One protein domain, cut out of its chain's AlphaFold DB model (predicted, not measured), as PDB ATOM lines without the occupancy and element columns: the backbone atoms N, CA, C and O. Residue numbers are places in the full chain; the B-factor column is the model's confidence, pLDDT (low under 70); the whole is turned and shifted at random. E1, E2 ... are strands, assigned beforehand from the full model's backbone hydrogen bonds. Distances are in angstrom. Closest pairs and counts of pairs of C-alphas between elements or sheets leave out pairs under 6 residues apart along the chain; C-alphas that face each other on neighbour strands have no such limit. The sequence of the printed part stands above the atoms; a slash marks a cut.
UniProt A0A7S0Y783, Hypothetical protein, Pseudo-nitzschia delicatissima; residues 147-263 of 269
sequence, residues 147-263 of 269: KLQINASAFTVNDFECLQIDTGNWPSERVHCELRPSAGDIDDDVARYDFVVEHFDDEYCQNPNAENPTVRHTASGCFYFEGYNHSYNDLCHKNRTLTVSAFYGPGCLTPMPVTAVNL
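This is residues 147 to 263 of the 269 residues of the protein "Hypothetical protein" of Pseudo-nitzschia delicatissima (UniProt A0A7S0Y783). Two small antiparallel sheets stand with their strands crossed as an open wedge: the last residue of E1 and the first part of E8 come in on E3, while E6 and E7 lie well away from E3 and E4. The long link of residues 180 to 192 reaches out from E3 and E4 at one end. The printed part has 117 residues and nine named strands, E1 to E9, with no named helix; the class is all strand, though just 48 residues are in named strands. The sheet orders are E5 E4 E3 E2 E9 and E1 E8 E7 E6. The whole is compact, with a radius of gyration of the C-alphas of 14.0 A and spans of 39 by 33 by 25 A.

E1, residues 154 to 158, is an edge strand, antiparallel to E8, residues 241 to 248, at 155 degrees; N 157 and O 242 are 2.9 A apart, within hydrogen-bond range. E2, residues 161 to 165, and E3, residues 172 to 179, form a hairpin, with N 163 and O 173 at 2.8 A. E3 and E4, residues 193 to 200, form another, with N 196 and O 176 at 2.9 A. With E5, residues 214 to 218, where N 197 and O 215 are 2.9 A apart, E2 to E5 make a meander, each strand the antiparallel neighbour of the one before. E6, residues 223 to 225, E7, residues 230 to 232, and E8 make a second meander, with N 225 to O 230 at 2.9 A and N 247 to O 231 at 2.8 A. E9, residues 260 to 262, is antiparallel to E2, with N 164 and O 261 at 2.9 A; residues 147 to 148 also pair with residues 260 to 261 of E9. Between the sheets, the closest C-alphas of E3 and E8 are those of His 176 and Leu 242, 7.3 A apart. E4 and E8 are apart; E5 and E6 are only just apart, at 8.3 A. The five-strand sheet is strongly twisted.

E1 begins at C-alpha 154, (-33.081, 23.521, 47.161), and spans 13.8 A; E2 spans 11.7 A. E3 spans 23.3 A, E4 22.2 A and E5 13.6 A. E6 spans 6.9 A and E7 6.8 A. E8 spans 23.8 A from C-alpha 241, (-34.236, 34.051, 39.719). E9, 6.6 A, ends at C-alpha 262, (-45.885, 26.822, 41.337).

The two C-alphas farthest apart, those of Gly 168 and Asp 185, are 39.4 A apart. The printed part has no cut. The links E3 to E4, E4 to E5 and E8 to E9 are long. The mean pLDDT of the printed part is 83.3; residues 147 to 151, 182 to 191 and 219 to 220 are under 70.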
ATOM      1  N   LYS A 147     -43.556  20.562  40.606       64.44
ATOM      2  CA  LYS A 147     -42.657  20.639  41.739       64.44
ATOM      3  C   LYS A 147     -41.356  21.298  41.286       64.44
ATOM      4  O   LYS A 147     -40.638  20.745  40.452       64.44
ATOM      5  N   LEU A 148     -41.065  22.468  41.834       67.19
ATOM      6  CA  LEU A 148     -39.805  23.164  41.630       67.19
ATOM      7  C   LEU A 148     -38.782  22.464  42.517       67.19
ATOM      8  O   LEU A 148     -38.872  22.507  43.742       67.19
ATOM      9  N   GLN A 149     -37.859  21.731  41.903       66.56
ATOM     10  CA  GLN A 149     -36.811  21.029  42.628       66.56
ATOM     11  C   GLN A 149     -35.533  21.020  41.792       66.56
ATOM     12  O   GLN A 149     -35.495  20.426  40.718       66.56
ATOM     13  N   ILE A 150     -34.482  21.673  42.291       60.78
ATOM     14  CA  ILE A 150     -33.142  21.591  41.690       60.78
ATOM     15  C   ILE A 150     -32.372  20.435  42.312       60.78
ATOM     16  O   ILE A 150     -31.682  19.692  41.617       60.78
ATOM     17  N   ASN A 151     -32.487  20.273  43.629       63.06
ATOM     18  CA  ASN A 151     -31.912  19.156  44.363       63.06
ATOM     19  C   ASN A 151     -32.808  18.801  45.563       63.06
ATOM     20  O   ASN A 151     -33.892  19.356  45.721       63.06
ATOM     21  N   ALA A 152     -32.400  17.843  46.401       75.25
ATOM     22  CA  ALA A 152     -33.206  17.445  47.556       75.25
ATOM     23  C   ALA A 152     -33.578  18.641  48.450       75.25
ATOM     24  O   ALA A 152     -34.715  18.705  48.897       75.25
ATOM     25  N   SER A 153     -32.658  19.586  48.648       83.62
ATOM     26  CA  SER A 153     -32.727  20.646  49.655       83.62
ATOM     27  C   SER A 153     -32.785  22.068  49.107       83.62
ATOM     28  O   SER A 153     -32.539  23.014  49.855       83.62
ATOM     29  N   ALA A 154     -33.038  22.227  47.811       87.88
ATOM     30  CA  ALA A 154     -33.081  23.521  47.161       87.88
ATOM     31  C   ALA A 154     -33.918  23.498  45.883       87.88
ATOM     32  O   ALA A 154     -33.938  22.524  45.117       87.88
ATOM     33  N   PHE A 155     -34.547  24.633  45.615       88.56
ATOM     34  CA  PHE A 155     -35.302  24.895  44.399       88.56
ATOM     35  C   PHE A 155     -35.038  26.324  43.915       88.56
ATOM     36  O   PHE A 155     -34.679  27.189  44.712       88.56
ATOM     37  N   THR A 156     -35.185  26.564  42.608       87.50
ATOM     38  CA  THR A 156     -35.136  27.918  42.038       87.50
ATOM     39  C   THR A 156     -36.474  28.277  41.446       87.50
ATOM     40  O   THR A 156     -37.118  27.441  40.812       87.50
ATOM     41  N   VAL A 157     -36.838  29.537  41.628       88.62
ATOM     42  CA  VAL A 157     -38.081  30.135  41.151       88.62
ATOM     43  C   VAL A 157     -37.786  31.455  40.459       88.62
ATOM     44  O   VAL A 157     -36.703  32.033  40.621       88.62
ATOM     45  N   ASN A 158     -38.738  31.927  39.667       88.06
ATOM     46  CA  ASN A 158     -38.673  33.262  39.098       88.06
ATOM     47  C   ASN A 158     -39.130  34.304  40.126       88.06
ATOM     48  O   ASN A 158     -39.900  34.018  41.040       88.06
ATOM     49  N   ASP A 159     -38.655  35.530  39.946       87.75
ATOM     50  CA  ASP A 159     -39.102  36.693  40.708       87.75
ATOM     51  C   ASP A 159     -40.623  36.877  40.592       87.75
ATOM     52  O   ASP A 159     -41.173  36.832  39.487       87.75
ATOM     53  N   PHE A 160     -41.287  37.089  41.733       89.81
ATOM     54  CA  PHE A 160     -42.743  37.228  41.864       89.81
ATOM     55  C   PHE A 160     -43.574  35.987  41.498       89.81
ATOM     56  O   PHE A 160     -44.785  36.098  41.291       89.81
ATOM     57  N   GLU A 161     -42.967  34.802  41.445       89.19
ATOM     58  CA  GLU A 161     -43.706  33.550  41.268       89.19
ATOM     59  C   GLU A 161     -44.534  33.238  42.527       89.19
ATOM     60  O   GLU A 161     -44.056  33.411  43.651       89.19
ATOM     61  N   CYS A 162     -45.791  32.822  42.341       90.12
ATOM     62  CA  CYS A 162     -46.671  32.419  43.436       90.12
ATOM     63  C   CYS A 162     -46.445  30.940  43.735       90.12
ATOM     64  O   CYS A 162     -46.512  30.096  42.843       90.12
ATOM     65  N   LEU A 163     -46.152  30.621  44.985       91.25
ATOM     66  CA  LEU A 163     -45.641  29.324  45.389       91.25
ATOM     67  C   LEU A 163     -46.408  28.802  46.593       91.25
ATOM     68  O   LEU A 163     -46.814  29.558  47.466       91.25
ATOM     69  N   GLN A 164     -46.523  27.485  46.684       89.62
ATOM     70  CA  GLN A 164     -46.793  26.809  47.944       89.62
ATOM     71  C   GLN A 164     -45.528  26.064  48.356       89.62
ATOM     72  O   GLN A 164     -45.157  25.081  47.706       89.62
ATOM     73  N   ILE A 165     -44.852  26.534  49.406       85.62
ATOM     74  CA  ILE A 165     -43.712  25.823  49.988       85.62
ATOM     75  C   ILE A 165     -44.242  24.726  50.917       85.62
ATOM     76  O   ILE A 165     -45.139  24.943  51.733       85.62
ATOM     77  N   ASP A 166     -43.663  23.533  50.824       78.88
ATOM     78  CA  ASP A 166     -44.085  22.328  51.549       78.88
ATOM     79  C   ASP A 166     -43.945  22.377  53.079       78.88
ATOM     80  O   ASP A 166     -44.308  21.417  53.760       78.88
ATOM     81  N   THR A 167     -43.494  23.501  53.642       72.06
ATOM     82  CA  THR A 167     -43.537  23.734  55.091       72.06
ATOM     83  C   THR A 167     -44.965  23.770  55.641       72.06
ATOM     84  O   THR A 167     -45.161  23.513  56.826       72.06
ATOM     85  N   GLY A 168     -45.965  24.057  54.795       71.00
ATOM     86  CA  GLY A 168     -47.388  24.017  55.151       71.00
ATOM     87  C   GLY A 168     -47.849  25.134  56.093       71.00
ATOM     88  O   GLY A 168     -48.972  25.084  56.588       71.00
ATOM     89  N   ASN A 169     -46.997  26.129  56.348       80.56
ATOM     90  CA  ASN A 169     -47.314  27.249  57.236       80.56
ATOM     91  C   ASN A 169     -48.258  28.267  56.584       80.56
ATOM     92  O   ASN A 169     -49.047  28.899  57.282       80.56
ATOM     93  N   TRP A 170     -48.184  28.405  55.258       86.75
ATOM     94  CA  TRP A 170     -48.906  29.416  54.491       86.75
ATOM     95  C   TRP A 170     -49.607  28.781  53.283       86.75
ATOM     96  O   TRP A 170     -49.007  27.929  52.622       86.75
ATOM     97  N   PRO A 171     -50.862  29.169  52.980       89.88
ATOM     98  CA  PRO A 171     -51.575  28.714  51.786       89.88
ATOM     99  C   PRO A 171     -50.822  29.011  50.485       89.88
ATOM    100  O   PRO A 171     -50.671  28.115  49.652       89.88
ATOM    101  N   SER A 172     -50.303  30.235  50.347       92.19
ATOM    102  CA  SER A 172     -49.374  30.619  49.287       92.19
ATOM    103  C   SER A 172     -48.408  31.714  49.737       92.19
ATOM    104  O   SER A 172     -48.654  32.458  50.692       92.19
ATOM    105  N   GLU A 173     -47.283  31.783  49.039       92.62
ATOM    106  CA  GLU A 173     -46.193  32.717  49.262       92.62
ATOM    107  C   GLU A 173     -45.692  33.250  47.922       92.62
ATOM    108  O   GLU A 173     -45.638  32.525  46.929       92.62
ATOM    109  N   ARG A 174     -45.282  34.515  47.888       92.19
ATOM    110  CA  ARG A 174     -44.615  35.111  46.728       92.19
ATOM    111  C   ARG A 174     -43.237  35.572  47.145       92.19
ATOM    112  O   ARG A 174     -43.108  36.315  48.114       92.19
ATOM    113  N   VAL A 175     -42.219  35.131  46.417       89.94
ATOM    114  CA  VAL A 175     -40.832  35.495  46.718       89.94
ATOM    115  C   VAL A 175     -40.269  36.415  45.650       89.94
ATOM    116  O   VAL A 175     -40.491  36.214  44.452       89.94
ATOM    117  N   HIS A 176     -39.531  37.432  46.079       91.50
ATOM    118  CA  HIS A 176     -38.858  38.358  45.175       91.50
ATOM    119  C   HIS A 176     -37.602  38.963  45.801       91.50
ATOM    120  O   HIS A 176     -37.418  38.970  47.020       91.50
ATOM    121  N   CYS A 177     -36.709  39.452  44.945       88.62
ATOM    122  CA  CYS A 177     -35.475  40.109  45.370       88.62
ATOM    123  C   CYS A 177     -35.617  41.624  45.244       88.62
ATOM    124  O   CYS A 177     -35.858  42.153  44.159       88.62
ATOM    125  N   GLU A 178     -35.373  42.347  46.332       88.81
ATOM    126  CA  GLU A 178     -35.304  43.805  46.316       88.81
ATOM    127  C   GLU A 178     -33.857  44.277  46.444       88.81
ATOM    128  O   GLU A 178     -33.103  43.839  47.311       88.81
ATOM    129  N   LEU A 179     -33.450  45.194  45.568       84.06
ATOM    130  CA  LEU A 179     -32.146  45.846  45.667       84.06
ATOM    131  C   LEU A 179     -32.107  46.724  46.915       84.06
ATOM    132  O   LEU A 179     -32.924  47.638  47.064       84.06
ATOM    133  N   ARG A 180     -31.128  46.491  47.791       80.25
ATOM    134  CA  ARG A 180     -30.981  47.296  49.000       80.25
ATOM    135  C   ARG A 180     -30.465  48.695  48.630       80.25
ATOM    136  O   ARG A 180     -29.349  48.802  48.119       80.25
ATOM    137  N   PRO A 181     -31.191  49.789  48.940       70.19
ATOM    138  CA  PRO A 181     -30.852  51.138  48.463       70.19
ATOM    139  C   PRO A 181     -29.467  51.642  48.894       70.19
ATOM    140  O   PRO A 181     -28.883  52.504  48.248       70.19
ATOM    141  N   SER A 182     -28.932  51.118  50.001       63.56
ATOM    142  CA  SER A 182     -27.614  51.477  50.544       63.56
ATOM    143  C   SER A 182     -26.439  50.812  49.819       63.56
ATOM    144  O   SER A 182     -25.298  51.132  50.132       63.56
ATOM    145  N   ALA A 183     -26.694  49.892  48.885       60.50
ATOM    146  CA  ALA A 183     -25.675  49.269  48.040       60.50
ATOM    147  C   ALA A 183     -25.338  50.124  46.801       60.50
ATOM    148  O   ALA A 183     -24.828  49.597  45.815       60.50
ATOM    149  N   GLY A 184     -25.651  51.426  46.849       50.50
ATOM    150  CA  GLY A 184     -25.279  52.396  45.826       50.50
ATOM    151  C   GLY A 184     -23.792  52.287  45.495       50.50
ATOM    152  O   GLY A 184     -22.946  52.390  46.382       50.50
ATOM    153  N   ASP A 185     -23.516  52.049  44.218       50.28
ATOM    154  CA  ASP A 185     -22.194  52.052  43.587       50.28
ATOM    155  C   ASP A 185     -21.184  50.996  44.071       50.28
ATOM    156  O   ASP A 185     -19.978  51.173  43.901       50.28
ATOM    157  N   ILE A 186     -21.637  49.880  44.646       56.31
ATOM    158  CA  ILE A 186     -20.757  48.723  44.851       56.31
ATOM    159  C   ILE A 186     -20.826  47.865  43.584       56.31
ATOM    160  O   ILE A 186     -21.934  47.597  43.124       56.31
ATOM    161  N   ASP A 187     -19.664  47.487  43.029       60.38
ATOM    162  CA  ASP A 187     -19.499  46.611  41.852       60.38
ATOM    163  C   ASP A 187     -20.646  45.599  41.714       60.38
ATOM    164  O   ASP A 187     -21.042  44.984  42.708       60.38
ATOM    165  N   ASP A 188     -21.128  45.377  40.485       58.69
ATOM    166  CA  ASP A 188     -22.252  44.478  40.152       58.69
ATOM    167  C   ASP A 188     -22.139  43.072  40.782       58.69
ATOM    168  O   ASP A 188     -23.118  42.330  40.846       58.69
ATOM    169  N   ASP A 189     -20.951  42.679  41.237       59.03
ATOM    170  CA  ASP A 189     -20.662  41.401  41.883       59.03
ATOM    171  C   ASP A 189     -20.933  41.371  43.402       59.03
ATOM    172  O   ASP A 189     -20.914  40.296  43.999       59.03
ATOM    173  N   VAL A 190     -21.233  42.511  44.039       62.91
ATOM    174  CA  VAL A 190     -21.533  42.622  45.486       62.91
ATOM    175  C   VAL A 190     -22.860  43.350  45.746       62.91
ATOM    176  O   VAL A 190     -23.108  43.852  46.849       62.91
ATOM    177  N   ALA A 191     -23.743  43.411  44.746       65.44
ATOM    178  CA  ALA A 191     -25.096  43.917  44.938       65.44
ATOM    179  C   ALA A 191     -25.780  43.140  46.076       65.44
ATOM    180  O   ALA A 191     -25.954  41.921  46.020       65.44
ATOM    181  N   ARG A 192     -26.134  43.854  47.151       75.38
ATOM    182  CA  ARG A 192     -26.855  43.265  48.280       75.38
ATOM    183  C   ARG A 192     -28.342  43.304  47.979       75.38
ATOM    184  O   ARG A 192     -28.928  44.383  47.875       75.38
ATOM    185  N   TYR A 193     -28.929  42.123  47.873       81.56
ATOM    186  CA  TYR A 193     -30.365  41.949  47.743       81.56
ATOM    187  C   TYR A 193     -30.968  41.613  49.105       81.56
ATOM    188  O   TYR A 193     -30.405  40.833  49.881       81.56
ATOM    189  N   ASP A 194     -32.121  42.204  49.380       86.50
ATOM    190  CA  ASP A 194     -33.033  41.710  50.396       86.50
ATOM    191  C   ASP A 194     -33.946  40.679  49.718       86.50
ATOM    192  O   ASP A 194     -34.529  40.938  48.664       86.50
ATOM    193  N   PHE A 195     -34.025  39.490  50.303       86.94
ATOM    194  CA  PHE A 195     -34.985  38.467  49.924       86.94
ATOM    195  C   PHE A 195     -36.288  38.768  50.657       86.94
ATOM    196  O   PHE A 195     -36.302  38.945  51.881       86.94
ATOM    197  N   VAL A 196     -37.369  38.870  49.899       89.69
ATOM    198  CA  VAL A 196     -38.680  39.249  50.407       89.69
ATOM    199  C   VAL A 196     -39.630  38.087  50.181       89.69
ATOM    200  O   VAL A 196     -39.742  37.590  49.062       89.69
ATOM    201  N   VAL A 197     -40.297  37.660  51.250       90.69
ATOM    202  CA  VAL A 197     -41.378  36.674  51.206       90.69
ATOM    203  C   VAL A 197     -42.660  37.378  51.587       90.69
ATOM    204  O   VAL A 197     -42.782  37.904  52.690       90.69
ATOM    205  N   GLU A 198     -43.611  37.411  50.672       93.31
ATOM    206  CA  GLU A 198     -44.968  37.858  50.937       93.31
ATOM    207  C   GLU A 198     -45.835  36.641  51.242       93.31
ATOM    208  O   GLU A 198     -45.827  35.672  50.482       93.31
ATOM    209  N   HIS A 199     -46.577  36.690  52.344       92.75
ATOM    210  CA  HIS A 199     -47.457  35.605  52.772       92.75
ATOM    211  C   HIS A 199     -48.912  35.970  52.482       92.75
ATOM    212  O   HIS A 199     -49.316  37.119  52.681       92.75
ATOM    213  N   PHE A 200     -49.708  34.997  52.045       93.75
ATOM    214  CA  PHE A 200     -51.102  35.201  51.648       93.75
ATOM    215  C   PHE A 200     -52.037  34.220  52.359       93.75
ATOM    216  O   PHE A 200     -51.653  33.097  52.675       93.75
ATOM    217  N   ASP A 201     -53.282  34.646  52.582       93.62
ATOM    218  CA  ASP A 201     -54.345  33.839  53.204       93.62
ATOM    219  C   ASP A 201     -55.124  32.975  52.189       93.62
ATOM    220  O   ASP A 201     -56.050  32.252  52.563       93.62
ATOM    221  N   ASP A 202     -54.757  33.034  50.905       92.25
ATOM    222  CA  ASP A 202     -55.325  32.233  49.815       92.25
ATOM    223  C   ASP A 202     -54.257  31.450  49.042       92.25
ATOM    224  O   ASP A 202     -53.063  31.607  49.271       92.25
ATOM    225  N   GLU A 203     -54.690  30.593  48.117       90.75
ATOM    226  CA  GLU A 203     -53.825  29.738  47.290       90.75
ATOM    227  C   GLU A 203     -53.375  30.412  45.972       90.75
ATOM    228  O   GLU A 203     -52.834  29.747  45.093       90.75
ATOM    229  N   TYR A 204     -53.614  31.718  45.800       89.19
ATOM    230  CA  TYR A 204     -53.467  32.435  44.522       89.19
ATOM    231  C   TYR A 204     -52.666  33.745  44.634       89.19
ATOM    232  O   TYR A 204     -52.646  34.553  43.696       89.19
ATOM    233  N   CYS A 205     -52.020  33.973  45.778       91.50
ATOM    234  CA  CYS A 205     -51.292  35.185  46.121       91.50
ATOM    235  C   CYS A 205     -52.092  36.492  45.893       91.50
ATOM    236  O   CYS A 205     -51.543  37.464  45.359       91.50
ATOM    237  N   GLN A 206     -53.385  36.534  46.259       91.69
ATOM    238  CA  GLN A 206     -54.251  37.717  46.051       91.69
ATOM    239  C   GLN A 206     -54.580  38.495  47.329       91.69
ATOM    240  O   GLN A 206     -54.716  39.719  47.289       91.69
ATOM    241  N   ASN A 207     -54.696  37.807  48.460       92.94
ATOM    242  CA  ASN A 207     -55.066  38.358  49.756       92.94
ATOM    243  C   ASN A 207     -53.864  38.249  50.702       92.94
ATOM    244  O   ASN A 207     -53.688  37.207  51.338       92.94
ATOM    245  N   PRO A 208     -53.007  39.289  50.780       93.06
ATOM    246  CA  PRO A 208     -51.883  39.298  51.707       93.06
ATOM    247  C   PRO A 208     -52.364  39.042  53.131       93.06
ATOM    248  O   PRO A 208     -53.389  39.593  53.546       93.06
ATOM    249  N   ASN A 209     -51.611  38.241  53.878       93.81
ATOM    250  CA  ASN A 209     -51.944  37.929  55.256       93.81
ATOM    251  C   ASN A 209     -52.014  39.215  56.093       93.81
ATOM    252  O   ASN A 209     -51.126  40.068  56.039       93.81
ATOM    253  N   ALA A 210     -53.075  39.358  56.886       90.62
ATOM    254  CA  ALA A 210     -53.320  40.592  57.630       90.62
ATOM    255  C   ALA A 210     -52.335  40.829  58.793       90.62
ATOM    256  O   ALA A 210     -52.130  41.976  59.196       90.62
ATOM    257  N   GLU A 211     -51.756  39.767  59.358       89.81
ATOM    258  CA  GLU A 211     -50.886  39.844  60.537       89.81
ATOM    259  C   GLU A 211     -49.405  39.946  60.161       89.81
ATOM    260  O   GLU A 211     -48.678  40.754  60.735       89.81
ATOM    261  N   ASN A 212     -48.975  39.154  59.183       86.12
ATOM    262  CA  ASN A 212     -47.602  39.032  58.707       86.12
ATOM    263  C   ASN A 212     -47.587  39.048  57.169       86.12
ATOM    264  O   ASN A 212     -47.297  38.028  56.547       86.12
ATOM    265  N   PRO A 213     -47.893  40.189  56.528       84.88
ATOM    266  CA  PRO A 213     -47.996  40.259  55.070       84.88
ATOM    267  C   PRO A 213     -46.654  40.030  54.369       84.88
ATOM    268  O   PRO A 213     -46.622  39.643  53.202       84.88
ATOM    269  N   THR A 214     -45.536  40.313  55.044       88.62
ATOM    270  CA  THR A 214     -44.214  40.282  54.423       88.62
ATOM    271  C   THR A 214     -43.115  40.045  55.456       88.62
ATOM    272  O   THR A 214     -43.071  40.721  56.484       88.62
ATOM    273  N   VAL A 215     -42.182  39.149  55.142       85.25
ATOM    274  CA  VAL A 215     -40.928  38.918  55.866       85.25
ATOM    275  C   VAL A 215     -39.764  39.283  54.949       85.25
ATOM    276  O   VAL A 215     -39.775  38.994  53.754       85.25
ATOM    277  N   ARG A 216     -38.761  39.972  55.502       86.69
ATOM    278  CA  ARG A 216     -37.569  40.419  54.775       86.69
ATOM    279  C   ARG A 216     -36.328  39.892  55.471       86.69
ATOM    280  O   ARG A 216     -36.147  40.141  56.663       86.69
ATOM    281  N   HIS A 217     -35.443  39.250  54.724       79.62
ATOM    282  CA  HIS A 217     -34.122  38.847  55.202       79.62
ATOM    283  C   HIS A 217     -33.055  39.173  54.168       79.62
ATOM    284  O   HIS A 217     -33.324  39.386  52.992       79.62
ATOM    285  N   THR A 218     -31.806  39.272  54.612       76.81
ATOM    286  CA  THR A 218     -30.702  39.537  53.687       76.81
ATOM    287  C   THR A 218     -30.409  38.259  52.899       76.81
ATOM    288  O   THR A 218     -30.094  37.237  53.503       76.81
ATOM    289  N   ALA A 219     -30.463  38.321  51.564       65.94
ATOM    290  CA  ALA A 219     -30.301  37.179  50.649       65.94
ATOM    291  C   ALA A 219     -28.850  36.659  50.546       65.94
ATOM    292  O   ALA A 219     -28.449  36.082  49.542       65.94
ATOM    293  N   SER A 220     -28.005  36.977  51.525       67.69
ATOM    294  CA  SER A 220     -26.607  36.557  51.547       67.69
ATOM    295  C   SER A 220     -26.263  36.079  52.948       67.69
ATOM    296  O   SER A 220     -26.034  36.873  53.861       67.69
ATOM    297  N   GLY A 221     -26.248  34.757  53.108       75.38
ATOM    298  CA  GLY A 221     -25.859  34.096  54.343       75.38
ATOM    299  C   GLY A 221     -26.872  33.066  54.821       75.38
ATOM    300  O   GLY A 221     -27.977  32.943  54.305       75.38
ATOM    301  N   CYS A 222     -26.455  32.330  55.847       86.38
ATOM    302  CA  CYS A 222     -27.301  31.368  56.522       86.38
ATOM    303  C   CYS A 222     -28.068  32.037  57.663       86.38
ATOM    304  O   CYS A 222     -27.450  32.633  58.547       86.38
ATOM    305  N   PHE A 223     -29.389  31.902  57.679       87.25
ATOM    306  CA  PHE A 223     -30.255  32.456  58.721       87.25
ATOM    307  C   PHE A 223     -31.086  31.346  59.360       87.25
ATOM    308  O   PHE A 223     -31.410  30.353  58.716       87.25
ATOM    309  N   TYR A 224     -31.357  31.464  60.658       88.06
ATOM    310  CA  TYR A 224     -32.031  30.444  61.463       88.06
ATOM    311  C   TYR A 224     -33.374  30.970  61.967       88.06
ATOM    312  O   TYR A 224     -33.427  32.056  62.541       88.06
ATOM    313  N   PHE A 225     -34.436  30.183  61.789       83.56
ATOM    314  CA  PHE A 225     -35.752  30.452  62.357       83.56
ATOM    315  C   PHE A 225     -36.038  29.478  63.490       83.56
ATOM    316  O   PHE A 225     -36.349  28.305  63.269       83.56
ATOM    317  N   GLU A 226     -35.995  29.995  64.714       85.62
ATOM    318  CA  GLU A 226     -36.217  29.203  65.922       85.62
ATOM    319  C   GLU A 226     -37.600  28.543  65.949       85.62
ATOM    320  O   GLU A 226     -37.709  27.371  66.299       85.62
ATOM    321  N   GLY A 227     -38.643  29.249  65.496       82.12
ATOM    322  CA  GLY A 227     -40.019  28.737  65.495       82.12
ATOM    323  C   GLY A 227     -40.216  27.458  64.676       82.12
ATOM    324  O   GLY A 227     -41.102  26.667  64.987       82.12
ATOM    325  N   TYR A 228     -39.366  27.230  63.671       80.94
ATOM    326  CA  TYR A 228     -39.419  26.050  62.806       80.94
ATOM    327  C   TYR A 228     -38.233  25.104  63.014       80.94
ATOM    328  O   TYR A 228     -38.235  24.006  62.471       80.94
ATOM    329  N   ASN A 229     -37.230  25.502  63.804       87.81
ATOM    330  CA  ASN A 229     -35.955  24.797  63.952       87.81
ATOM    331  C   ASN A 229     -35.270  24.503  62.600       87.81
ATOM    332  O   ASN A 229     -34.687  23.434  62.397       87.81
ATOM    333  N   HIS A 230     -35.347  25.455  61.667       89.62
ATOM    334  CA  HIS A 230     -34.778  25.344  60.324       89.62
ATOM    335  C   HIS A 230     -33.895  26.547  60.004       89.62
ATOM    336  O   HIS A 230     -34.136  27.663  60.475       89.62
ATOM    337  N   SER A 231     -32.900  26.319  59.156       90.44
ATOM    338  CA  SER A 231     -32.056  27.353  58.579       90.44
ATOM    339  C   SER A 231     -32.228  27.430  57.072       90.44
ATOM    340  O   SER A 231     -32.502  26.426  56.420       90.44
ATOM    341  N   TYR A 232     -32.029  28.618  56.516       88.19
ATOM    342  CA  TYR A 232     -32.145  28.874  55.088       88.19
ATOM    343  C   TYR A 232     -30.898  29.595  54.573       88.19
ATOM    344  O   TYR A 232     -30.242  30.327  55.317       88.19
ATOM    345  N   ASN A 233     -30.552  29.349  53.310       89.75
ATOM    346  CA  ASN A 233     -29.461  30.015  52.595       89.75
ATOM    347  C   ASN A 233     -29.946  30.384  51.195       89.75
ATOM    348  O   ASN A 233     -29.681  29.673  50.219       89.75
ATOM    349  N   ASP A 234     -30.711  31.463  51.134       88.00
ATOM    350  CA  ASP A 234     -31.320  31.929  49.898       88.00
ATOM    351  C   ASP A 234     -30.328  32.765  49.093       88.00
ATOM    352  O   ASP A 234     -29.484  33.456  49.660       88.00
ATOM    353  N   LEU A 235     -30.431  32.700  47.767       87.44
ATOM    354  CA  LEU A 235     -29.569  33.427  46.841       87.44
ATOM    355  C   LEU A 235     -30.400  34.121  45.762       87.44
ATOM    356  O   LEU A 235     -31.154  33.479  45.030       87.44
ATOM    357  N   CYS A 236     -30.196  35.431  45.632       86.44
ATOM    358  CA  CYS A 236     -30.716  36.242  44.537       86.44
ATOM    359  C   CYS A 236     -29.735  36.246  43.361       86.44
ATOM    360  O   CYS A 236     -28.569  36.615  43.518       86.44
ATOM    361  N   HIS A 237     -30.205  35.879  42.169       83.31
ATOM    362  CA  HIS A 237     -29.397  35.877  40.949       83.31
ATOM    363  C   HIS A 237     -29.646  37.131  40.103       83.31
ATOM    364  O   HIS A 237     -30.760  37.654  40.045       83.31
ATOM    365  N   LYS A 238     -28.629  37.573  39.347       80.56
ATOM    366  CA  LYS A 238     -28.728  38.739  38.438       80.56
ATOM    367  C   LYS A 238     -29.844  38.600  37.390       80.56
ATOM    368  O   LYS A 238     -30.387  39.595  36.923       80.56
ATOM    369  N   ASN A 239     -30.210  37.370  37.030       79.75
ATOM    370  CA  ASN A 239     -31.264  37.060  36.060       79.75
ATOM    371  C   ASN A 239     -32.690  37.082  36.650       79.75
ATOM    372  O   ASN A 239     -33.599  36.574  36.000       79.75
ATOM    373  N   ARG A 240     -32.895  37.643  37.855       79.44
ATOM    374  CA  ARG A 240     -34.197  37.662  38.553       79.44
ATOM    375  C   ARG A 240     -34.752  36.267  38.838       79.44
ATOM    376  O   ARG A 240     -35.956  36.031  38.782       79.44
ATOM    377  N   THR A 241     -33.859  35.333  39.127       86.44
ATOM    378  CA  THR A 241     -34.236  34.051  39.719       86.44
ATOM    379  C   THR A 241     -33.748  34.000  41.154       86.44
ATOM    380  O   THR A 241     -32.804  34.702  41.533       86.44
ATOM    381  N   LEU A 242     -34.409  33.180  41.956       87.94
ATOM    382  CA  LEU A 242     -34.140  33.041  43.375       87.94
ATOM    383  C   LEU A 242     -33.939  31.572  43.687       87.94
ATOM    384  O   LEU A 242     -34.805  30.768  43.356       87.94
ATOM    385  N   THR A 243     -32.829  31.221  44.324       88.75
ATOM    386  CA  THR A 243     -32.625  29.872  44.857       88.75
ATOM    387  C   THR A 243     -32.925  29.879  46.342       88.75
ATOM    388  O   THR A 243     -32.272  30.604  47.086       88.75
ATOM    389  N   VAL A 244     -33.865  29.043  46.767       88.44
ATOM    390  CA  VAL A 244     -34.181  28.802  48.177       88.44
ATOM    391  C   VAL A 244     -33.540  27.489  48.582       88.44
ATOM    392  O   VAL A 244     -33.699  26.490  47.881       88.44
ATOM    393  N   SER A 245     -32.815  27.485  49.699       90.00
ATOM    394  CA  SER A 245     -32.187  26.272  50.243       90.00
ATOM    395  C   SER A 245     -32.521  26.126  51.716       90.00
ATOM    396  O   SER A 245     -32.350  27.090  52.457       90.00
ATOM    397  N   ALA A 246     -32.931  24.934  52.153       90.31
ATOM    398  CA  ALA A 246     -33.329  24.672  53.537       90.31
ATOM    399  C   ALA A 246     -32.411  23.654  54.232       90.31
ATOM    400  O   ALA A 246     -31.883  22.722  53.615       90.31
ATOM    401  N   PHE A 247     -32.247  23.819  55.542       92.62
ATOM    402  CA  PHE A 247     -31.365  23.028  56.395       92.62
ATOM    403  C   PHE A 247     -32.016  22.768  57.758       92.62
ATOM    404  O   PHE A 247     -32.754  23.602  58.279       92.62
ATOM    405  N   TYR A 248     -31.722  21.614  58.358       92.00
ATOM    406  CA  TYR A 248     -32.177  21.284  59.706       92.00
ATOM    407  C   TYR A 248     -31.333  21.983  60.773       92.00
ATOM    408  O   TYR A 248     -30.103  21.886  60.756       92.00
ATOM    409  N   GLY A 249     -32.008  22.564  61.766       93.12
ATOM    410  CA  GLY A 249     -31.376  23.167  62.930       93.12
ATOM    411  C   GLY A 249     -30.681  24.500  62.638       93.12
ATOM    412  O   GLY A 249     -30.874  25.089  61.574       93.12
ATOM    413  N   PRO A 250     -29.889  25.000  63.600       93.19
ATOM    414  CA  PRO A 250     -29.125  26.223  63.429       93.19
ATOM    415  C   PRO A 250     -27.942  26.011  62.481       93.19
ATOM    416  O   PRO A 250     -27.082  25.155  62.702       93.19
ATOM    417  N   GLY A 251     -27.868  26.856  61.457       91.94
ATOM    418  CA  GLY A 251     -26.792  26.842  60.476       91.94
ATOM    419  C   GLY A 251     -27.106  25.983  59.249       91.94
ATOM    420  O   GLY A 251     -28.030  25.180  59.216       91.94
ATOM    421  N   CYS A 252     -26.298  26.148  58.204       92.19
ATOM    422  CA  CYS A 252     -26.571  25.582  56.883       92.19
ATOM    423  C   CYS A 252     -25.652  24.392  56.608       92.19
ATOM    424  O   CYS A 252     -24.880  24.383  55.653       92.19
ATOM    425  N   LEU A 253     -25.689  23.416  57.521       92.88
ATOM    426  CA  LEU A 253     -24.815  22.237  57.499       92.88
ATOM    427  C   LEU A 253     -25.542  20.968  57.058       92.88
ATOM    428  O   LEU A 253     -24.981  20.180  56.302       92.88
ATOM    429  N   THR A 254     -26.776  20.765  57.529       93.12
ATOM    430  CA  THR A 254     -27.537  19.529  57.295       93.12
ATOM    431  C   THR A 254     -28.689  19.812  56.335       93.12
ATOM    432  O   THR A 254     -29.686  20.380  56.776       93.12
ATOM    433  N   PRO A 255     -28.585  19.454  55.042       90.44
ATOM    434  CA  PRO A 255     -29.617  19.765  54.060       90.44
ATOM    435  C   PRO A 255     -30.962  19.143  54.441       90.44
ATOM    436  O   PRO A 255     -31.030  17.967  54.802       90.44
ATOM    437  N   MET A 256     -32.027  19.931  54.343       87.81
ATOM    438  CA  MET A 256     -33.399  19.503  54.599       87.81
ATOM    439  C   MET A 256     -34.142  19.388  53.271       87.81
ATOM    440  O   MET A 256     -34.046  20.312  52.467       87.81
ATOM    441  N   PRO A 257     -34.903  18.306  53.027       87.69
ATOM    442  CA  PRO A 257     -35.762  18.236  51.863       87.69
ATOM    443  C   PRO A 257     -36.749  19.402  51.839       87.69
ATOM    444  O   PRO A 257     -37.507  19.564  52.791       87.69
ATOM    445  N   VAL A 258     -36.733  20.197  50.772       85.94
ATOM    446  CA  VAL A 258     -37.669  21.310  50.594       85.94
ATOM    447  C   VAL A 258     -38.160  21.335  49.168       85.94
ATOM    448  O   VAL A 258     -37.421  21.049  48.218       85.94
ATOM    449  N   THR A 259     -39.446  21.607  49.026       83.69
ATOM    450  CA  THR A 259     -40.121  21.535  47.748       83.69
ATOM    451  C   THR A 259     -41.153  22.641  47.651       83.69
ATOM    452  O   THR A 259     -41.774  23.019  48.641       83.69
ATOM    453  N   ALA A 260     -41.316  23.182  46.450       85.44
ATOM    454  CA  ALA A 260     -42.327  24.187  46.174       85.44
ATOM    455  C   ALA A 260     -43.166  23.763  44.974       85.44
ATOM    456  O   ALA A 260     -42.672  23.097  44.059       85.44
ATOM    457  N   VAL A 261     -44.434  24.147  44.980       86.00
ATOM    458  CA  VAL A 261     -45.336  23.997  43.839       86.00
ATOM    459  C   VAL A 261     -45.644  25.385  43.301       86.00
ATOM    460  O   VAL A 261     -46.042  26.256  44.068       86.00
ATOM    461  N   ASN A 262     -45.463  25.586  41.994       83.19
ATOM    462  CA  ASN A 262     -45.885  26.822  41.337       83.19
ATOM    463  C   ASN A 262     -47.421  26.864  41.238       83.19
ATOM    464  O   ASN A 262     -48.022  25.976  40.618       83.19
ATOM    465  N   LEU A 263     -48.034  27.874  41.857       83.12
ATOM    466  CA  LEU A 263     -49.478  28.085  41.897       83.12
ATOM    467  C   LEU A 263     -49.921  29.011  40.758       83.12
ATOM    468  O   LEU A 263     -49.219  29.931  40.345       83.12
TER     469      LEU A 263